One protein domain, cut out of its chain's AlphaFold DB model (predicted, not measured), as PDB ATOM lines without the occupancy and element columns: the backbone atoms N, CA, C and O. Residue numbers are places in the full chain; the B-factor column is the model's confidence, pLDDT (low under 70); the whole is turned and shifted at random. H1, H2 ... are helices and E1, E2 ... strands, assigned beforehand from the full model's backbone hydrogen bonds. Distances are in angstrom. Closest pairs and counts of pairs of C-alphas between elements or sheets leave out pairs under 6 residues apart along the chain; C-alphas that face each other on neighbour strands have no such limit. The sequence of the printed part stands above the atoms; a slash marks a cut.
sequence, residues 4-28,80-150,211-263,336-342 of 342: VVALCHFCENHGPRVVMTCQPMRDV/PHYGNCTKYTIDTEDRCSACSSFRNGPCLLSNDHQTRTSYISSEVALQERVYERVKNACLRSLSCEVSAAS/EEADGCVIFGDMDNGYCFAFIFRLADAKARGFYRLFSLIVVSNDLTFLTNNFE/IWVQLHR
ATOM      1  N   VAL A   4     122.623 158.336 142.507       95.75
ATOM      2  CA  VAL A   4     122.895 159.530 141.706       95.75
ATOM      3  C   VAL A   4     123.605 160.534 142.590       95.75
ATOM      4  O   VAL A   4     123.157 160.797 143.704       95.75
ATOM      5  N   VAL A   5     124.713 161.078 142.101       97.56
ATOM      6  CA  VAL A   5     125.476 162.105 142.814       97.56
ATOM      7  C   VAL A   5     125.163 163.453 142.187       97.56
ATOM      8  O   VAL A   5     125.033 163.546 140.969       97.56
ATOM      9  N   ALA A   6     125.031 164.504 142.986       98.00
ATOM     10  CA  ALA A   6     124.848 165.848 142.459       98.00
ATOM     11  C   ALA A   6     125.551 166.900 143.316       98.00
ATOM     12  O   ALA A   6     125.692 166.748 144.527       98.00
ATOM     13  N   LEU A   7     125.969 167.981 142.666       98.25
ATOM     14  CA  LEU A   7     126.390 169.212 143.314       98.25
ATOM     15  C   LEU A   7     125.232 170.208 143.257       98.25
ATOM     16  O   LEU A   7     124.641 170.437 142.200       98.25
ATOM     17  N   CYS A   8     124.940 170.817 144.396       98.00
ATOM     18  CA  CYS A   8     123.861 171.768 144.600       98.00
ATOM     19  C   CYS A   8     124.421 173.083 145.153       98.00
ATOM     20  O   CYS A   8     125.419 173.087 145.873       98.00
ATOM     21  N   HIS A   9     123.757 174.192 144.849       96.50
ATOM     22  CA  HIS A   9     124.131 175.541 145.263       96.50
ATOM     23  C   HIS A   9     122.894 176.328 145.694       96.50
ATOM     24  O   HIS A   9     121.856 176.283 145.030       96.50
ATOM     25  N   PHE A  10     123.003 177.086 146.784       96.50
ATOM     26  CA  PHE A  10     121.987 178.065 147.151       96.50
ATOM     27  C   PHE A  10     122.267 179.381 146.418       96.50
ATOM     28  O   PHE A  10     123.097 180.185 146.837       96.50
ATOM     29  N   CYS A  11     121.570 179.607 145.307       94.75
ATOM     30  CA  CYS A  11     121.669 180.850 144.556       94.75
ATOM     31  C   CYS A  11     120.862 181.958 145.238       94.75
ATOM     32  O   CYS A  11     119.675 181.790 145.497       94.75
ATOM     33  N   GLU A  12     121.460 183.132 145.450       90.31
ATOM     34  CA  GLU A  12     120.743 184.272 146.039       90.31
ATOM     35  C   GLU A  12     119.564 184.761 145.175       90.31
ATOM     36  O   GLU A  12     118.598 185.297 145.709       90.31
ATOM     37  N   ASN A  13     119.625 184.569 143.852       91.56
ATOM     38  CA  ASN A  13     118.560 184.972 142.929       91.56
ATOM     39  C   ASN A  13     117.473 183.902 142.757       91.56
ATOM     40  O   ASN A  13     116.311 184.244 142.562       91.56
ATOM     41  N   HIS A  14     117.845 182.618 142.798       93.50
ATOM     42  CA  HIS A  14     116.963 181.509 142.401       93.50
ATOM     43  C   HIS A  14     116.668 180.496 143.512       93.50
ATOM     44  O   HIS A  14     115.915 179.555 143.275       93.50
ATOM     45  N   GLY A  15     117.279 180.645 144.689       94.81
ATOM     46  CA  GLY A  15     117.228 179.660 145.765       94.81
ATOM     47  C   GLY A  15     118.060 178.399 145.474       94.81
ATOM     48  O   GLY A  15     119.028 178.451 144.709       94.81
ATOM     49  N   PRO A  16     117.712 177.256 146.094       96.69
ATOM     50  CA  PRO A  16     118.397 175.980 145.895       96.69
ATOM     51  C   PRO A  16     118.336 175.499 144.445       96.69
ATOM     52  O   PRO A  16     117.255 175.318 143.885       96.69
ATOM     53  N   ARG A  17     119.500 175.246 143.848       95.62
ATOM     54  CA  ARG A  17     119.631 174.741 142.481       95.62
ATOM     55  C   ARG A  17     120.651 173.620 142.408       95.62
ATOM     56  O   ARG A  17     121.741 173.710 142.964       95.62
ATOM     57  N   VAL A  18     120.298 172.581 141.665       95.88
ATOM     58  CA  VAL A  18     121.228 171.527 141.258       95.88
ATOM     59  C   VAL A  18     122.116 172.120 140.174       95.88
ATOM     60  O   VAL A  18     121.585 172.620 139.197       95.88
ATOM     61  N   VAL A  19     123.436 172.128 140.321       95.25
ATOM     62  CA  VAL A  19     124.335 172.698 139.298       95.25
ATOM     63  C   VAL A  19     124.903 171.621 138.381       95.25
ATOM     64  O   VAL A  19     125.112 171.869 137.199       95.25
ATOM     65  N   MET A  20     125.106 170.411 138.900       95.25
ATOM     66  CA  MET A  20     125.622 169.266 138.155       95.25
ATOM     67  C   MET A  20     125.081 167.982 138.774       95.25
ATOM     68  O   MET A  20     125.059 167.839 139.993       95.25
ATOM     69  N   THR A  21     124.678 167.035 137.938       94.94
ATOM     70  CA  THR A  21     124.280 165.677 138.321       94.94
ATOM     71  C   THR A  21     125.198 164.679 137.642       94.94
ATOM     72  O   THR A  21     125.661 164.951 136.543       94.94
ATOM     73  N   CYS A  22     125.467 163.539 138.273       95.31
ATOM     74  CA  CYS A  22     126.206 162.417 137.712       95.31
ATOM     75  C   CYS A  22     125.405 161.126 137.915       95.31
ATOM     76  O   CYS A  22     125.079 160.753 139.047       95.31
ATOM     77  N   GLN A  23     125.061 160.465 136.812       92.94
ATOM     78  CA  GLN A  23     124.200 159.288 136.781       92.94
ATOM     79  C   GLN A  23     124.946 158.097 136.168       92.94
ATOM     80  O   GLN A  23     125.510 158.235 135.080       92.94
ATOM     81  N   PRO A  24     124.918 156.919 136.815       92.69
ATOM     82  CA  PRO A  24     125.356 155.684 136.189       92.69
ATOM     83  C   PRO A  24     124.253 155.135 135.278       92.69
ATOM     84  O   PRO A  24     123.104 154.983 135.696       92.69
ATOM     85  N   MET A  25     124.628 154.782 134.058       88.81
ATOM     86  CA  MET A  25     123.799 154.220 133.001       88.81
ATOM     87  C   MET A  25     124.327 152.830 132.658       88.81
ATOM     88  O   MET A  25     125.533 152.629 132.519       88.81
ATOM     89  N   ARG A  26     123.431 151.851 132.577       86.94
ATOM     90  CA  ARG A  26     123.766 150.453 132.289       86.94
ATOM     91  C   ARG A  26     122.827 149.926 131.226       86.94
ATOM     92  O   ARG A  26     121.672 150.353 131.172       86.94
ATOM     93  N   ASP A  27     123.321 148.992 130.424       76.50
ATOM     94  CA  ASP A  27     122.454 148.212 129.552       76.50
ATOM     95  C   ASP A  27     121.495 147.400 130.423       76.50
ATOM     96  O   ASP A  27     121.899 146.744 131.387       76.50
ATOM     97  N   VAL A  28     120.210 147.480 130.102       64.88
ATOM     98  CA  VAL A  28     119.236 146.530 130.623       64.88
ATOM     99  C   VAL A  28     119.317 145.337 129.683       64.88
ATOM    100  O   VAL A  28     118.995 145.470 128.506       64.88
ATOM    101  N   PRO A  80     130.027 154.665 122.222       63.12
ATOM    102  CA  PRO A  80     130.835 153.804 123.090       63.12
ATOM    103  C   PRO A  80     130.221 153.698 124.507       63.12
ATOM    104  O   PRO A  80     130.960 153.546 125.472       63.12
ATOM    105  N   HIS A  81     128.912 153.898 124.665       70.44
ATOM    106  CA  HIS A  81     128.261 154.062 125.968       70.44
ATOM    107  C   HIS A  81     127.224 152.973 126.237       70.44
ATOM    108  O   HIS A  81     126.634 152.424 125.311       70.44
ATOM    109  N   TYR A  82     127.017 152.686 127.515       81.69
ATOM    110  CA  TYR A  82     126.092 151.695 128.040       81.69
ATOM    111  C   TYR A  82     124.793 152.366 128.492       81.69
ATOM    112  O   TYR A  82     124.805 153.447 129.084       81.69
ATOM    113  N   GLY A  83     123.664 151.708 128.266       78.25
ATOM    114  CA  GLY A  83     122.333 152.190 128.615       78.25
ATOM    115  C   GLY A  83     121.826 153.323 127.722       78.25
ATOM    116  O   GLY A  83     122.482 153.776 126.785       78.25
ATOM    117  N   ASN A  84     120.619 153.804 128.031       74.56
ATOM    118  CA  ASN A  84     119.948 154.855 127.261       74.56
ATOM    119  C   ASN A  84     120.491 156.254 127.610       74.56
ATOM    120  O   ASN A  84     119.868 157.026 128.339       74.56
ATOM    121  N   CYS A  85     121.700 156.533 127.141       70.44
ATOM    122  CA  CYS A  85     122.409 157.790 127.329       70.44
ATOM    123  C   CYS A  85     122.042 158.814 126.246       70.44
ATOM    124  O   CYS A  85     121.923 158.464 125.075       70.44
ATOM    125  N   THR A  86     121.958 160.098 126.599       72.56
ATOM    126  CA  THR A  86     121.819 161.189 125.619       72.56
ATOM    127  C   THR A  86     123.000 162.152 125.714       72.56
ATOM    128  O   THR A  86     123.558 162.380 126.784       72.56
ATOM    129  N   LYS A  87     123.400 162.733 124.575       67.75
ATOM    130  CA  LYS A  87     124.494 163.722 124.513       67.75
ATOM    131  C   LYS A  87     124.072 165.103 125.033       67.75
ATOM    132  O   LYS A  87     124.915 165.885 125.470       67.75
ATOM    133  N   TYR A  88     122.773 165.389 124.988       69.62
ATOM    134  CA  TYR A  88     122.187 166.677 125.337       69.62
ATOM    135  C   TYR A  88     121.066 166.497 126.355       69.62
ATOM    136  O   TYR A  88     120.326 165.508 126.311       69.62
ATOM    137  N   THR A  89     120.933 167.488 127.229       74.50
ATOM    138  CA  THR A  89     119.805 167.657 128.145       74.50
ATOM    139  C   THR A  89     119.098 168.959 127.836       74.50
ATOM    140  O   THR A  89     119.750 169.956 127.533       74.50
ATOM    141  N   ILE A  90     117.773 168.952 127.927       71.75
ATOM    142  CA  ILE A  90     116.964 170.160 127.797       71.75
ATOM    143  C   ILE A  90     116.619 170.608 129.211       71.75
ATOM    144  O   ILE A  90     115.944 169.879 129.934       71.75
ATOM    145  N   ASP A  91     117.105 171.783 129.598       78.12
ATOM    146  CA  ASP A  91     116.651 172.449 130.813       78.12
ATOM    147  C   ASP A  91     115.539 173.434 130.453       78.12
ATOM    148  O   ASP A  91     115.704 174.276 129.569       78.12
ATOM    149  N   THR A  92     114.391 173.295 131.106       79.00
ATOM    150  CA  THR A  92     113.246 174.194 130.936       79.00
ATOM    151  C   THR A  92     113.251 175.335 131.950       79.00
ATOM    152  O   THR A  92     112.381 176.200 131.886       79.00
ATOM    153  N   GLU A  93     114.163 175.319 132.923       83.25
ATOM    154  CA  GLU A  93     114.238 176.330 133.972       83.25
ATOM    155  C   GLU A  93     115.226 177.448 133.631       83.25
ATOM    156  O   GLU A  93     116.339 177.209 133.164       83.25
ATOM    157  N   ASP A  94     114.852 178.685 133.965       85.94
ATOM    158  CA  ASP A  94     115.759 179.826 133.860       85.94
ATOM    159  C   ASP A  94     116.914 179.710 134.865       85.94
ATOM    160  O   ASP A  94     116.718 179.436 136.060       85.94
ATOM    161  N   ARG A  95     118.136 179.953 134.377       89.25
ATOM    162  CA  ARG A  95     119.385 179.825 135.135       89.25
ATOM    163  C   ARG A  95     120.285 181.033 134.934       89.25
ATOM    164  O   ARG A  95     120.560 181.430 133.805       89.25
ATOM    165  N   CYS A  96     120.834 181.572 136.026       92.19
ATOM    166  CA  CYS A  96     121.969 182.493 135.918       92.19
ATOM    167  C   CYS A  96     123.296 181.746 135.767       92.19
ATOM    168  O   CYS A  96     123.393 180.526 135.923       92.19
ATOM    169  N   SER A  97     124.347 182.530 135.546       92.31
ATOM    170  CA  SER A  97     125.728 182.067 135.453       92.31
ATOM    171  C   SER A  97     126.191 181.261 136.681       92.31
ATOM    172  O   SER A  97     126.922 180.292 136.500       92.31
ATOM    173  N   ALA A  98     125.731 181.567 137.902       92.56
ATOM    174  CA  ALA A  98     126.065 180.784 139.104       92.56
ATOM    175  C   ALA A  98     125.361 179.425 139.163       92.56
ATOM    176  O   ALA A  98     125.862 178.499 139.796       92.56
ATOM    177  N   CYS A  99     124.184 179.314 138.550       92.50
ATOM    178  CA  CYS A  99     123.448 178.060 138.526       92.50
ATOM    179  C   CYS A  99     124.023 177.121 137.461       92.50
ATOM    180  O   CYS A  99     124.099 175.921 137.705       92.50
ATOM    181  N   SER A 100     124.427 177.644 136.298       90.44
ATOM    182  CA  SER A 100     124.814 176.830 135.138       90.44
ATOM    183  C   SER A 100     126.188 176.173 135.253       90.44
ATOM    184  O   SER A 100     127.137 176.788 135.729       90.44
ATOM    185  N   SER A 101     126.306 174.927 134.791       86.31
ATOM    186  CA  SER A 101     127.586 174.209 134.705       86.31
ATOM    187  C   SER A 101     128.094 174.145 133.270       86.31
ATOM    188  O   SER A 101     129.248 174.485 133.022       86.31
ATOM    189  N   PHE A 102     127.227 173.783 132.319       76.38
ATOM    190  CA  PHE A 102     127.621 173.519 130.934       76.38
ATOM    191  C   PHE A 102     127.034 174.515 129.923       76.38
ATOM    192  O   PHE A 102     127.321 174.380 128.738       76.38
ATOM    193  N   ARG A 103     126.239 175.516 130.349       68.12
ATOM    194  CA  ARG A 103     125.599 176.540 129.486       68.12
ATOM    195  C   ARG A 103     124.958 175.942 128.222       68.12
ATOM    196  O   ARG A 103     125.266 176.355 127.108       68.12
ATOM    197  N   ASN A 104     124.094 174.941 128.401       62.53
ATOM    198  CA  ASN A 104     123.438 174.185 127.320       62.53
ATOM    199  C   ASN A 104     124.413 173.423 126.388       62.53
ATOM    200  O   ASN A 104     124.050 173.035 125.278       62.53
ATOM    201  N   GLY A 105     125.649 173.202 126.836       66.50
ATOM    202  CA  GLY A 105     126.661 172.397 126.167       66.50
ATOM    203  C   GLY A 105     126.449 170.884 126.325       66.50
ATOM    204  O   GLY A 105     125.535 170.435 127.020       66.50
ATOM    205  N   PRO A 106     127.281 170.070 125.654       73.81
ATOM    206  CA  PRO A 106     127.194 168.614 125.719       73.81
ATOM    207  C   PRO A 106     127.510 168.081 127.124       73.81
ATOM    208  O   PRO A 106     128.331 168.643 127.847       73.81
ATOM    209  N   CYS A 107     126.885 166.958 127.482       87.25
ATOM    210  CA  CYS A 107     127.139 166.266 128.747       87.25
ATOM    211  C   CYS A 107     128.557 165.667 128.783       87.25
ATOM    212  O   CYS A 107     129.111 165.292 127.746       87.25
ATOM    213  N   LEU A 108     129.119 165.511 129.984       90.50
ATOM    214  CA  LEU A 108     130.357 164.754 130.189       90.50
ATOM    215  C   LEU A 108     130.037 163.263 130.298       90.50
ATOM    216  O   LEU A 108     129.072 162.884 130.956       90.50
ATOM    217  N   LEU A 109     130.851 162.422 129.664       91.31
ATOM    218  CA  LEU A 109     130.659 160.975 129.610       91.31
ATOM    219  C   LEU A 109     131.983 160.264 129.895       91.31
ATOM    220  O   LEU A 109     132.989 160.531 129.235       91.31
ATOM    221  N   SER A 110     131.951 159.300 130.809       91.75
ATOM    222  CA  SER A 110     133.027 158.334 131.029       91.75
ATOM    223  C   SER A 110     132.467 156.915 131.045       91.75
ATOM    224  O   SER A 110     131.331 156.684 131.453       91.75
ATOM    225  N   ASN A 111     133.250 155.952 130.562       91.19
ATOM    226  CA  ASN A 111     132.819 154.564 130.439       91.19
ATOM    227  C   ASN A 111     133.702 153.663 131.288       91.19
ATOM    228  O   ASN A 111     134.921 153.637 131.118       91.19
ATOM    229  N   ASP A 112     133.067 152.874 132.140       91.06
ATOM    230  CA  ASP A 112     133.674 151.710 132.754       91.06
ATOM    231  C   ASP A 112     133.300 150.465 131.942       91.06
ATOM    232  O   ASP A 112     132.207 149.900 132.054       91.06
ATOM    233  N   HIS A 113     134.241 150.034 131.102       88.88
ATOM    234  CA  HIS A 113     134.074 148.852 130.265       88.88
ATOM    235  C   HIS A 113     134.087 147.538 131.057       88.88
ATOM    236  O   HIS A 113     133.553 146.544 130.565       88.88
ATOM    237  N   GLN A 114     134.656 147.512 132.271       88.19
ATOM    238  CA  GLN A 114     134.686 146.299 133.096       88.19
ATOM    239  C   GLN A 114     133.295 145.992 133.649       88.19
ATOM    240  O   GLN A 114     132.849 144.846 133.606       88.19
ATOM    241  N   THR A 115     132.590 147.021 134.124       87.88
ATOM    242  CA  THR A 115     131.235 146.883 134.682       87.88
ATOM    243  C   THR A 115     130.123 147.165 133.675       87.88
ATOM    244  O   THR A 115     128.951 147.134 134.051       87.88
ATOM    245  N   ARG A 116     130.471 147.454 132.413       88.94
ATOM    246  CA  ARG A 116     129.535 147.909 131.372       88.94
ATOM    247  C   ARG A 116     128.629 149.043 131.869       88.94
ATOM    248  O   ARG A 116     127.409 149.002 131.719       88.94
ATOM    249  N   THR A 117     129.238 150.032 132.522       90.44
ATOM    250  CA  THR A 117     128.537 151.198 133.076       90.44
ATOM    251  C   THR A 117     129.093 152.477 132.464       90.44
ATOM    252  O   THR A 117     130.299 152.697 132.452       90.44
ATOM    253  N   SER A 118     128.214 153.345 131.977       92.19
ATOM    254  CA  SER A 118     128.555 154.703 131.557       92.19
ATOM    255  C   SER A 118     128.142 155.697 132.627       92.19
ATOM    256  O   SER A 118     127.020 155.651 133.115       92.19
ATOM    257  N   TYR A 119     129.024 156.613 132.990       92.94
ATOM    258  CA  TYR A 119     128.733 157.702 133.912       92.94
ATOM    259  C   TYR A 119     128.538 158.975 133.109       92.94
ATOM    260  O   TYR A 119     129.425 159.390 132.363       92.94
ATOM    261  N   ILE A 120     127.367 159.589 133.253       92.31
ATOM    262  CA  ILE A 120     127.028 160.833 132.567       92.31
ATOM    263  C   ILE A 120     126.879 161.933 133.579       92.31
ATOM    264  O   ILE A 120     126.086 161.797 134.511       92.31
ATOM    265  N   SER A 121     127.585 163.037 133.349       93.88
ATOM    266  CA  SER A 121     127.337 164.272 134.067       93.88
ATOM    267  C   SER A 121     126.688 165.341 133.209       93.88
ATOM    268  O   SER A 121     127.158 165.660 132.119       93.88
ATOM    269  N   SER A 122     125.610 165.902 133.740       91.69
ATOM    270  CA  SER A 122     124.741 166.859 133.065       91.69
ATOM    271  C   SER A 122     124.134 167.838 134.066       91.69
ATOM    272  O   SER A 122     124.097 167.590 135.272       91.69
ATOM    273  N   GLU A 123     123.644 168.964 133.561       89.38
ATOM    274  CA  GLU A 123     123.005 170.017 134.360       89.38
ATOM    275  C   GLU A 123     121.642 169.573 134.922       89.38
ATOM    276  O   GLU A 123     121.267 169.927 136.040       89.38
ATOM    277  N   VAL A 124     120.947 168.723 134.162       89.19
ATOM    278  CA  VAL A 124     119.635 168.145 134.473       89.19
ATOM    279  C   VAL A 124     119.738 166.624 134.401       89.19
ATOM    280  O   VAL A 124     120.436 166.093 133.535       89.19
ATOM    281  N   ALA A 125     119.060 165.907 135.299       89.44
ATOM    282  CA  ALA A 125     119.037 164.448 135.242       89.44
ATOM    283  C   ALA A 125     118.297 163.943 133.987       89.44
ATOM    284  O   ALA A 125     117.384 164.600 133.496       89.44
ATOM    285  N   LEU A 126     118.675 162.770 133.465       86.06
ATOM    286  CA  LEU A 126     118.168 162.294 132.167       86.06
ATOM    287  C   LEU A 126     116.755 161.719 132.272       86.06
ATOM    288  O   LEU A 126     115.961 161.813 131.341       86.06
ATOM    289  N   GLN A 127     116.453 161.093 133.407       86.75
ATOM    290  CA  GLN A 127     115.150 160.504 133.685       86.75
ATOM    291  C   GLN A 127     114.332 161.451 134.561       86.75
ATOM    292  O   GLN A 127     114.815 161.893 135.603       86.75
ATOM    293  N   GLU A 128     113.072 161.688 134.195       89.19
ATOM    294  CA  GLU A 128     112.161 162.599 134.905       89.19
ATOM    295  C   GLU A 128     112.024 162.247 136.396       89.19
ATOM    296  O   GLU A 128     112.244 163.088 137.265       89.19
ATOM    297  N   ARG A 129     111.820 160.964 136.715       90.69
ATOM    298  CA  ARG A 129     111.748 160.493 138.108       90.69
ATOM    299  C   ARG A 129     113.039 160.746 138.895       90.69
ATOM    300  O   ARG A 129     112.994 160.952 140.103       90.69
ATOM    301  N   VAL A 130     114.204 160.688 138.249       92.69
ATOM    302  CA  VAL A 130     115.488 160.998 138.901       92.69
ATOM    303  C   VAL A 130     115.620 162.506 139.095       92.69
ATOM    304  O   VAL A 130     116.021 162.944 140.170       92.69
ATOM    305  N   TYR A 131     115.240 163.292 138.087       93.31
ATOM    306  CA  TYR A 131     115.242 164.751 138.138       93.31
ATOM    307  C   TYR A 131     114.429 165.280 139.324       93.31
ATOM    308  O   TYR A 131     114.960 166.043 140.130       93.31
ATOM    309  N   GLU A 132     113.189 164.814 139.494       94.38
ATOM    310  CA  GLU A 132     112.317 165.231 140.600       94.38
ATOM    311  C   GLU A 132     112.932 164.932 141.972       94.38
ATOM    312  O   GLU A 132     112.928 165.780 142.868       94.38
ATOM    313  N   ARG A 133     113.528 163.747 142.126       96.00
ATOM    314  CA  ARG A 133     114.140 163.305 143.385       96.00
ATOM    315  C   ARG A 133     115.395 164.088 143.729       96.00
ATOM    316  O   ARG A 133     115.550 164.530 144.864       96.00
ATOM    317  N   VAL A 134     116.270 164.314 142.751       96.69
ATOM    318  CA  VAL A 134     117.478 165.132 142.931       96.69
ATOM    319  C   VAL A 134     117.099 166.582 143.242       96.69
ATOM    320  O   VAL A 134     117.696 167.195 144.126       96.69
ATOM    321  N   LYS A 135     116.062 167.120 142.592       95.75
ATOM    322  CA  LYS A 135     115.543 168.466 142.861       95.75
ATOM    323  C   LYS A 135     114.966 168.593 144.272       95.75
ATOM    324  O   LYS A 135     115.295 169.549 144.976       95.75
ATOM    325  N   ASN A 136     114.164 167.623 144.719       96.75
ATOM    326  CA  ASN A 136     113.639 167.580 146.086       96.75
ATOM    327  C   ASN A 136     114.772 167.473 147.123       96.75
ATOM    328  O   ASN A 136     114.814 168.246 148.083       96.75
ATOM    329  N   ALA A 137     115.733 166.578 146.889       97.62
ATOM    330  CA  ALA A 137     116.898 166.402 147.748       97.62
ATOM    331  C   ALA A 137     117.754 167.678 147.840       97.62
ATOM    332  O   ALA A 137     118.165 168.067 148.934       97.62
ATOM    333  N   CYS A 138     117.966 168.369 146.716       97.69
ATOM    334  CA  CYS A 138     118.640 169.665 146.663       97.69
ATOM    335  C   CYS A 138     117.931 170.703 147.540       97.69
ATOM    336  O   CYS A 138     118.565 171.284 148.424       97.69
ATOM    337  N   LEU A 139     116.621 170.891 147.333       97.06
ATOM    338  CA  LEU A 139     115.795 171.825 148.101       97.06
ATOM    339  C   LEU A 139     115.917 171.564 149.606       97.06
ATOM    340  O   LEU A 139     116.252 172.472 150.364       97.06
ATOM    341  N   ARG A 140     115.713 170.314 150.035       96.75
ATOM    342  CA  ARG A 140     115.796 169.936 151.450       96.75
ATOM    343  C   ARG A 140     117.189 170.167 152.024       96.75
ATOM    344  O   ARG A 140     117.306 170.816 153.060       96.75
ATOM    345  N   SER A 141     118.232 169.717 151.322       96.44
ATOM    346  CA  SER A 141     119.616 169.827 151.802       96.44
ATOM    347  C   SER A 141     120.063 171.269 152.043       96.44
ATOM    348  O   SER A 141     120.845 171.514 152.949       96.44
ATOM    349  N   LEU A 142     119.572 172.227 151.251       94.69
ATOM    350  CA  LEU A 142     120.001 173.624 151.328       94.69
ATOM    351  C   LEU A 142     119.024 174.530 152.091       94.69
ATOM    352  O   LEU A 142     119.346 175.694 152.308       94.69
ATOM    353  N   SER A 143     117.822 174.057 152.445       93.81
ATOM    354  CA  SER A 143     116.784 174.895 153.080       93.81
ATOM    355  C   SER A 143     116.212 174.349 154.383       93.81
ATOM    356  O   SER A 143     115.775 175.139 155.215       93.81
ATOM    357  N   CYS A 144     116.166 173.029 154.563       87.44
ATOM    358  CA  CYS A 144     115.413 172.412 155.659       87.44
ATOM    359  C   CYS A 144     116.291 171.579 156.591       87.44
ATOM    360  O   CYS A 144     115.990 171.477 157.777       87.44
ATOM    361  N   GLU A 145     117.360 170.985 156.066       86.69
ATOM    362  CA  GLU A 145     118.187 170.047 156.815       86.69
ATOM    363  C   GLU A 145     119.395 170.764 157.420       86.69
ATOM    364  O   GLU A 145     120.127 171.481 156.738       86.69
ATOM    365  N   VAL A 146     119.611 170.558 158.717       80.38
ATOM    366  CA  VAL A 146     120.716 171.169 159.459       80.38
ATOM    367  C   VAL A 146     121.577 170.056 160.033       80.38
ATOM    368  O   VAL A 146     121.102 169.232 160.815       80.38
ATOM    369  N   SER A 147     122.857 170.029 159.660       77.12
ATOM    370  CA  SER A 147     123.808 169.120 160.295       77.12
ATOM    371  C   SER A 147     124.064 169.567 161.731       77.12
ATOM    372  O   SER A 147     124.282 170.751 161.995       77.12
ATOM    373  N   ALA A 148     124.105 168.622 162.668       64.62
ATOM    374  CA  ALA A 148     124.606 168.915 164.002       64.62
ATOM    375  C   ALA A 148     126.088 169.307 163.889       64.62
ATOM    376  O   ALA A 148     126.905 168.512 163.420       64.62
ATOM    377  N   ALA A 149     126.431 170.537 164.280       56.91
ATOM    378  CA  ALA A 149     127.816 170.986 164.329       56.91
ATOM    379  C   ALA A 149     128.610 170.042 165.241       56.91
ATOM    380  O   ALA A 149     128.271 169.871 166.419       56.91
ATOM    381  N   SER A 150     129.660 169.414 164.709       51.59
ATOM    382  CA  SER A 150     130.577 168.626 165.526       51.59
ATOM    383  C   SER A 150     131.413 169.609 166.340       51.59
ATOM    384  O   SER A 150     132.469 170.059 165.903       51.59
ATOM    385  N   GLU A 211     134.445 176.152 159.659       46.47
ATOM    386  CA  GLU A 211     134.472 174.719 159.988       46.47
ATOM    387  C   GLU A 211     133.271 174.261 160.840       46.47
ATOM    388  O   GLU A 211     132.871 173.104 160.761       46.47
ATOM    389  N   GLU A 212     132.663 175.157 161.629       53.75
ATOM    390  CA  GLU A 212     131.558 174.810 162.541       53.75
ATOM    391  C   GLU A 212     130.192 174.646 161.853       53.75
ATOM    392  O   GLU A 212     129.266 174.147 162.489       53.75
ATOM    393  N   ALA A 213     130.039 175.037 160.582       62.09
ATOM    394  CA  ALA A 213     128.756 174.903 159.872       62.09
ATOM    395  C   ALA A 213     128.799 174.030 158.611       62.09
ATOM    396  O   ALA A 213     127.790 173.920 157.917       62.09
ATOM    397  N   ASP A 214     129.928 173.378 158.339       86.50
ATOM    398  CA  ASP A 214     129.959 172.308 157.350       86.50
ATOM    399  C   ASP A 214     129.539 170.996 158.024       86.50
ATOM    400  O   ASP A 214     129.923 170.710 159.161       86.50
ATOM    401  N   GLY A 215     128.776 170.158 157.328       90.38
ATOM    402  CA  GLY A 215     128.331 168.908 157.926       90.38
ATOM    403  C   GLY A 215     127.540 168.009 156.997       90.38
ATOM    404  O   GLY A 215     127.141 168.406 155.904       90.38
ATOM    405  N   CYS A 216     127.345 166.769 157.439       93.50
ATOM    406  CA  CYS A 216     126.678 165.731 156.670       93.50
ATOM    407  C   CYS A 216     125.424 165.211 157.376       93.50
ATOM    408  O   CYS A 216     125.422 165.007 158.590       93.50
ATOM    409  N   VAL A 217     124.373 164.949 156.604       95.00
ATOM    410  CA  VAL A 217     123.070 164.486 157.094       95.00
ATOM    411  C   VAL A 217     122.474 163.470 156.121       95.00
ATOM    412  O   VAL A 217     122.620 163.612 154.908       95.00
ATOM    413  N   ILE A 218     121.808 162.437 156.647       96.88
ATOM    414  CA  ILE A 218     120.953 161.544 155.855       96.88
ATOM    415  C   ILE A 218     119.495 161.890 156.139       96.88
ATOM    416  O   ILE A 218     119.096 161.999 157.297       96.88
ATOM    417  N   PHE A 219     118.699 162.015 155.085       97.12
ATOM    418  CA  PHE A 219     117.261 162.251 155.160       97.12
ATOM    419  C   PHE A 219     116.551 161.617 153.959       97.12
ATOM    420  O   PHE A 219     117.188 161.085 153.056       97.12
ATOM    421  N   GLY A 220     115.222 161.682 153.931       95.75
ATOM    422  CA  GLY A 220     114.412 161.260 152.788       95.75
ATOM    423  C   GLY A 220     113.304 160.290 153.168       95.75
ATOM    424  O   GLY A 220     113.081 160.012 154.346       95.75
ATOM    425  N   ASP A 221     112.589 159.821 152.157       95.56
ATOM    426  CA  ASP A 221     111.391 158.997 152.293       95.56
ATOM    427  C   ASP A 221     111.251 158.030 151.103       95.56
ATOM    428  O   ASP A 221     112.080 158.001 150.193       95.56
ATOM    429  N   MET A 222     110.221 157.183 151.123       93.38
ATOM    430  CA  MET A 222     110.020 156.159 150.090       93.38
ATOM    431  C   MET A 222     109.579 156.743 148.737       93.38
ATOM    432  O   MET A 222     109.843 156.139 147.692       93.38
ATOM    433  N   ASP A 223     108.944 157.915 148.740       92.56
ATOM    434  CA  ASP A 223     108.375 158.531 147.543       92.56
ATOM    435  C   ASP A 223     109.476 159.263 146.757       92.56
ATOM    436  O   ASP A 223     109.764 158.951 145.589       92.56
ATOM    437  N   ASN A 224     110.189 160.150 147.449       93.31
ATOM    438  CA  ASN A 224     111.264 160.997 146.932       93.31
ATOM    439  C   ASN A 224     112.641 160.312 146.960       93.31
ATOM    440  O   ASN A 224     113.589 160.795 146.342       93.31
ATOM    441  N   GLY A 225     112.757 159.165 147.625       95.06
ATOM    442  CA  GLY A 225     114.031 158.497 147.867       95.06
ATOM    443  C   GLY A 225     114.782 159.079 149.067       95.06
ATOM    444  O   GLY A 225     114.391 160.074 149.682       95.06
ATOM    445  N   TYR A 226     115.892 158.429 149.395       97.50
ATOM    446  CA  TYR A 226     116.788 158.802 150.479       97.50
ATOM    447  C   TYR A 226     118.004 159.555 149.936       97.50
ATOM    448  O   TYR A 226     118.453 159.322 148.814       97.50
ATOM    449  N   CYS A 227     118.548 160.460 150.739       97.81
ATOM    450  CA  CYS A 227     119.632 161.354 150.374       97.81
ATOM    451  C   CYS A 227     120.666 161.421 151.499       97.81
ATOM    452  O   CYS A 227     120.315 161.663 152.652       97.81
ATOM    453  N   PHE A 228     121.939 161.244 151.156       97.88
ATOM    454  CA  PHE A 228     123.064 161.722 151.954       97.88
ATOM    455  C   PHE A 228     123.451 163.099 151.421       97.88
ATOM    456  O   PHE A 228     123.745 163.217 150.236       97.88
ATOM    457  N   ALA A 229     123.486 164.124 152.264       97.81
ATOM    458  CA  ALA A 229     123.928 165.461 151.887       97.81
ATOM    459  C   ALA A 229     125.145 165.875 152.703       97.81
ATOM    460  O   ALA A 229     125.142 165.737 153.923       97.81
ATOM    461  N   PHE A 230     126.153 166.425 152.033       97.06
ATOM    462  CA  PHE A 230     127.300 167.090 152.629       97.06
ATOM    463  C   PHE A 230     127.221 168.576 152.290       97.06
ATOM    464  O   PHE A 230     127.541 168.987 151.176       97.06
ATOM    465  N   ILE A 231     126.806 169.376 153.263       96.19
ATOM    466  CA  ILE A 231     126.636 170.821 153.139       96.19
ATOM    467  C   ILE A 231     127.948 171.500 153.526       96.19
ATOM    468  O   ILE A 231     128.563 171.151 154.538       96.19
ATOM    469  N   PHE A 232     128.391 172.458 152.718       95.69
ATOM    470  CA  PHE A 232     129.619 173.205 152.963       95.69
ATOM    471  C   PHE A 232     129.569 174.599 152.348       95.69
ATOM    472  O   PHE A 232     128.725 174.905 151.503       95.69
ATOM    473  N   ARG A 233     130.495 175.459 152.764       94.88
ATOM    474  CA  ARG A 233     130.625 176.814 152.218       94.88
ATOM    475  C   ARG A 233     131.935 177.016 151.475       94.88
ATOM    476  O   ARG A 233     132.971 176.493 151.883       94.88
ATOM    477  N   LEU A 234     131.874 177.812 150.414       95.88
ATOM    478  CA  LEU A 234     133.032 178.314 149.677       95.88
ATOM    479  C   LEU A 234     133.192 179.807 149.946       95.88
ATOM    480  O   LEU A 234     132.199 180.532 149.909       95.88
ATOM    481  N   ALA A 235     134.417 180.259 150.214       93.81
ATOM    482  CA  ALA A 235     134.715 181.680 150.352       93.81
ATOM    483  C   ALA A 235     134.577 182.389 148.992       93.81
ATOM    484  O   ALA A 235     135.064 181.894 147.979       93.81
ATOM    485  N   ASP A 236     133.917 183.544 148.961       93.75
ATOM    486  CA  ASP A 236     133.816 184.398 147.772       93.75
ATOM    487  C   ASP A 236     133.758 185.860 148.208       93.75
ATOM    488  O   ASP A 236     132.847 186.264 148.930       93.75
ATOM    489  N   ALA A 237     134.724 186.664 147.758       89.19
ATOM    490  CA  ALA A 237     134.872 188.047 148.192       89.19
ATOM    491  C   ALA A 237     133.666 188.902 147.795       89.19
ATOM    492  O   ALA A 237     133.366 189.876 148.479       89.19
ATOM    493  N   LYS A 238     132.957 188.522 146.726       90.06
ATOM    494  CA  LYS A 238     131.819 189.268 146.175       90.06
ATOM    495  C   LYS A 238     130.456 188.677 146.544       90.06
ATOM    496  O   LYS A 238     129.435 189.202 146.101       90.06
ATOM    497  N   ALA A 239     130.413 187.608 147.341       89.81
ATOM    498  CA  ALA A 239     129.166 187.054 147.866       89.81
ATOM    499  C   ALA A 239     128.721 187.789 149.138       89.81
ATOM    500  O   ALA A 239     129.545 188.291 149.913       89.81
ATOM    501  N   ARG A 240     127.411 187.826 149.409       85.25
ATOM    502  CA  ARG A 240     126.918 188.417 150.657       85.25
ATOM    503  C   ARG A 240     127.397 187.580 151.844       85.25
ATOM    504  O   ARG A 240     127.160 186.381 151.916       85.25
ATOM    505  N   GLY A 241     128.060 188.228 152.802       84.19
ATOM    506  CA  GLY A 241     128.640 187.531 153.953       84.19
ATOM    507  C   GLY A 241     129.890 186.716 153.619       84.19
ATOM    508  O   GLY A 241     130.322 185.945 154.466       84.19
ATOM    509  N   PHE A 242     130.475 186.911 152.430       88.94
ATOM    510  CA  PHE A 242     131.737 186.319 151.975       88.94
ATOM    511  C   PHE A 242     131.739 184.807 151.751       88.94
ATOM    512  O   PHE A 242     132.805 184.209 151.593       88.94
ATOM    513  N   TYR A 243     130.562 184.181 151.707       91.31
ATOM    514  CA  TYR A 243     130.438 182.753 151.451       91.31
ATOM    515  C   TYR A 243     129.293 182.439 150.504       91.31
ATOM    516  O   TYR A 243     128.246 183.081 150.525       91.31
ATOM    517  N   ARG A 244     129.470 181.363 149.743       94.19
ATOM    518  CA  ARG A 244     128.404 180.686 149.008       94.19
ATOM    519  C   ARG A 244     128.141 179.323 149.615       94.19
ATOM    520  O   ARG A 244     129.081 178.611 149.967       94.19
ATOM    521  N   LEU A 245     126.867 178.964 149.726       95.25
ATOM    522  CA  LEU A 245     126.435 177.692 150.294       95.25
ATOM    523  C   LEU A 245     126.273 176.645 149.188       95.25
ATOM    524  O   LEU A 245     125.521 176.848 148.233       95.25
ATOM    525  N   PHE A 246     126.960 175.519 149.351       97.50
ATOM    526  CA  PHE A 246     126.931 174.371 148.455       97.50
ATOM    527  C   PHE A 246     126.559 173.096 149.216       97.50
ATOM    528  O   PHE A 246     126.643 173.023 150.443       97.50
ATOM    529  N   SER A 247     126.133 172.080 148.473       97.88
ATOM    530  CA  SER A 247     125.836 170.755 149.008       97.88
ATOM    531  C   SER A 247     126.195 169.682 147.985       97.88
ATOM    532  O   SER A 247     125.758 169.752 146.838       97.88
ATOM    533  N   LEU A 248     127.001 168.698 148.382       98.25
ATOM    534  CA  LEU A 248     127.226 167.466 147.624       98.25
ATOM    535  C   LEU A 248     126.222 166.425 148.111       98.25
ATOM    536  O   LEU A 248     126.228 166.076 149.290       98.25
ATOM    537  N   ILE A 249     125.370 165.923 147.223       98.06
ATOM    538  CA  ILE A 249     124.314 164.975 147.578       98.06
ATOM    539  C   ILE A 249     124.482 163.631 146.871       98.06
ATOM    540  O   ILE A 249     124.928 163.571 145.727       98.06
ATOM    541  N   VAL A 250     124.081 162.555 147.546       98.19
ATOM    542  CA  VAL A 250     123.969 161.196 147.003       98.19
ATOM    543  C   VAL A 250     122.547 160.712 147.232       98.19
ATOM    544  O   VAL A 250     122.140 160.484 148.370       98.19
ATOM    545  N   VAL A 251     121.793 160.548 146.150       97.69
ATOM    546  CA  VAL A 251     120.389 160.129 146.173       97.69
ATOM    547  C   VAL A 251     120.287 158.650 145.811       97.69
ATOM    548  O   VAL A 251     120.849 158.207 144.809       97.69
ATOM    549  N   SER A 252     119.567 157.877 146.623       96.69
ATOM    550  CA  SER A 252     119.341 156.439 146.448       96.69
ATOM    551  C   SER A 252     117.934 156.050 146.904       96.69
ATOM    552  O   SER A 252     117.363 156.657 147.802       96.69
ATOM    553  N   ASN A 253     117.380 154.981 146.334       94.88
ATOM    554  CA  ASN A 253     116.115 154.398 146.812       94.88
ATOM    555  C   ASN A 253     116.283 153.527 148.056       94.88
ATOM    556  O   ASN A 253     115.298 153.100 148.645       94.88
ATOM    557  N   ASP A 254     117.525 153.229 148.421       95.50
ATOM    558  CA  ASP A 254     117.855 152.323 149.505       95.50
ATOM    559  C   ASP A 254     118.538 153.100 150.632       95.50
ATOM    560  O   ASP A 254     119.685 153.536 150.498       95.50
ATOM    561  N   LEU A 255     117.818 153.271 151.744       95.88
ATOM    562  CA  LEU A 255     118.348 153.899 152.952       95.88
ATOM    563  C   LEU A 255     119.512 153.093 153.530       95.88
ATOM    564  O   LEU A 255     120.499 153.680 153.966       95.88
ATOM    565  N   THR A 256     119.422 151.760 153.500       96.38
ATOM    566  CA  THR A 256     120.445 150.886 154.084       96.38
ATOM    567  C   THR A 256     121.770 151.009 153.340       96.38
ATOM    568  O   THR A 256     122.832 151.030 153.961       96.38
ATOM    569  N   PHE A 257     121.719 151.198 152.018       96.31
ATOM    570  CA  PHE A 257     122.893 151.514 151.208       96.31
ATOM    571  C   PHE A 257     123.583 152.803 151.676       96.31
ATOM    572  O   PHE A 257     124.807 152.821 151.810       96.31
ATOM    573  N   LEU A 258     122.822 153.865 151.957       96.75
ATOM    574  CA  LEU A 258     123.389 155.137 152.417       96.75
ATOM    575  C   LEU A 258     123.956 155.033 153.835       96.75
ATOM    576  O   LEU A 258     125.053 155.524 154.087       96.75
ATOM    577  N   THR A 259     123.247 154.368 154.751       96.88
ATOM    578  CA  THR A 259     123.693 154.232 156.144       96.88
ATOM    579  C   THR A 259     124.918 153.334 156.272       96.88
ATOM    580  O   THR A 259     125.845 153.672 157.001       96.88
ATOM    581  N   ASN A 260     124.970 152.220 155.533       97.44
ATOM    582  CA  ASN A 260     126.099 151.287 155.592       97.44
ATOM    583  C   ASN A 260     127.386 151.886 155.005       97.44
ATOM    584  O   ASN A 260     128.477 151.519 155.429       97.44
ATOM    585  N   ASN A 261     127.264 152.816 154.052       97.12
ATOM    586  CA  ASN A 261     128.396 153.472 153.388       97.12
ATOM    587  C   ASN A 261     128.608 154.925 153.858       97.12
ATOM    588  O   ASN A 261     129.293 155.695 153.187       97.12
ATOM    589  N   PHE A 262     128.042 155.315 155.007       96.44
ATOM    590  CA  PHE A 262     128.066 156.696 155.501       96.44
ATOM    591  C   PHE A 262     129.483 157.283 155.588       96.44
ATOM    592  O   PHE A 262     129.742 158.356 155.044       96.44
ATOM    593  N   GLU A 263     130.415 156.569 156.228       96.88
ATOM    594  CA  GLU A 263     131.797 157.045 156.382       96.88
ATOM    595  C   GLU A 263     132.522 157.138 155.034       96.88
ATOM    596  O   GLU A 263     133.258 158.092 154.803       96.88
ATOM    597  N   ILE A 336     137.096 172.732 136.177       95.12
ATOM    598  CA  ILE A 336     136.520 172.249 137.442       95.12
ATOM    599  C   ILE A 336     135.398 171.226 137.242       95.12
ATOM    600  O   ILE A 336     135.340 170.221 137.941       95.12
ATOM    601  N   TRP A 337     134.549 171.416 136.231       94.56
ATOM    602  CA  TRP A 337     133.449 170.497 135.936       94.56
ATOM    603  C   TRP A 337     133.938 169.138 135.424       94.56
ATOM    604  O   TRP A 337     133.352 168.107 135.743       94.56
ATOM    605  N   VAL A 338     135.046 169.122 134.676       93.62
ATOM    606  CA  VAL A 338     135.693 167.882 134.223       93.62
ATOM    607  C   VAL A 338     136.377 167.172 135.389       93.62
ATOM    608  O   VAL A 338     136.362 165.947 135.442       93.62
ATOM    609  N   GLN A 339     136.956 167.924 136.329       94.50
ATOM    610  CA  GLN A 339     137.536 167.364 137.550       94.50
ATOM    611  C   GLN A 339     136.462 166.742 138.446       94.50
ATOM    612  O   GLN A 339     136.647 165.620 138.885       94.50
ATOM    613  N   LEU A 340     135.329 167.420 138.646       95.75
ATOM    614  CA  LEU A 340     134.201 166.904 139.434       95.75
ATOM    615  C   LEU A 340     133.515 165.685 138.802       95.75
ATOM    616  O   LEU A 340     132.863 164.919 139.505       95.75
ATOM    617  N   HIS A 341     133.607 165.529 137.481       94.81
ATOM    618  CA  HIS A 341     133.085 164.355 136.784       94.81
ATOM    619  C   HIS A 341     133.931 163.097 137.025       94.81
ATOM    620  O   HIS A 341     133.394 161.993 136.953       94.81
ATOM    621  N   ARG A 342     135.240 163.265 137.234       91.00
ATOM    622  CA  ARG A 342     136.201 162.167 137.392       91.00
ATOM    623  C   ARG A 342     136.211 161.622 138.812       91.00
ATOM    624  O   ARG A 342     136.420 160.398 138.929       91.00
TER     625      ARG A 342
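Overview. This is residues 4 to 28, 80 to 150, 211 to 263 and 336 to 342 of the 342 residues of the protein "UDENN FLCN/SMCR8-type domain-containing protein" of Caenorhabditis remanei (UniProt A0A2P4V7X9). One twisted sheet of seven strands curls round a single long helix, H1, on one of its faces. Two short helices cover parts of the opposite face: H2 near one edge, over E6, and H3 towards the other, over E4. The printed part has 156 residues with seven named strands and three named helices, in the order E1 E2 E3 E4 H1 E5 E6 E7 H2 H3; the sheet runs E3 E4 E2 E1 E7 E6 E5, antiparallel throughout. The class is mixed, helices and strands. The whole is compact, with a radius of gyration of the C-alphas of 15.7 A and spans of 46 by 36 by 27 A.

Arrangement. In the sheet, E1, residues 4 to 11, and E2, residues 15 to 26, form a hairpin at 167 degrees, with N 7 and O 20 2.8 A apart, within hydrogen-bond range. The other neighbour of E1 is E7, residues 243 to 252, antiparallel at 154 degrees, with N 6 and O 249 at 2.9 A. E5, residues 215 to 221, E6, residues 225 to 235, and E7 make a meander, each strand the antiparallel neighbour of the one before; N 217 and O 229 are 2.9 A apart, N 230 and O 248 2.8 A. The other neighbour of E2 is E4, residues 117 to 122, antiparallel at 160 degrees, with N 23 and O 120 at 2.8 A. E4 forms a hairpin with the edge strand E3, residues 108 to 112, where N 110 and O 119 are 3.0 A apart. H1, residues 128 to 143, is on the sheet; its closest C-alphas to E2 are those of Leu 139 and Pro 16, 5.4 A. H2, residues 255 to 260, is on the opposite face at a height over the sheet of 8.8 A, along the strands at 3 degrees to E6 on the local plane; the closest C-alphas, of Leu 255 and Tyr 226, are 5.7 A apart. H3, residues 336 to 341, is on the same face as H2, at a height of 8.6 A and 18 degrees to E4 on the local plane; the closest C-alphas, of His 341 and Ser 121, are 6.4 A apart. H2 and H3 are apart. In H1, H2 and H3 every O i to N i+4 pair is within hydrogen-bond range.

Along the chain. E1 begins at C-alpha 4, (122.895, 159.530, 141.706), and measures 21.5 A. E2 measures 32.8 A, E6 31.2 A, E7 29.0 A, H1 22.4 A and E5 20.4 A. H3 ends at C-alpha 341, (133.085, 164.355, 136.784).

Size, cuts and confidence. The C-alphas farthest apart, of Val 28 and Gly 241, are 48.1 A apart. Residues 29 to 79, 151 to 210 and 264 to 335 are not printed; the C-alpha gaps across these cuts are 15.6 A, 9.1 A and 24.7 A. Residues 80 to 107 hold no named element. Of the links printed whole, E6 to E7 is short and the others are tight. The mean pLDDT of the printed part is 89.1; 13 residues are under 70, among them 148 to 150 and 211 to 213.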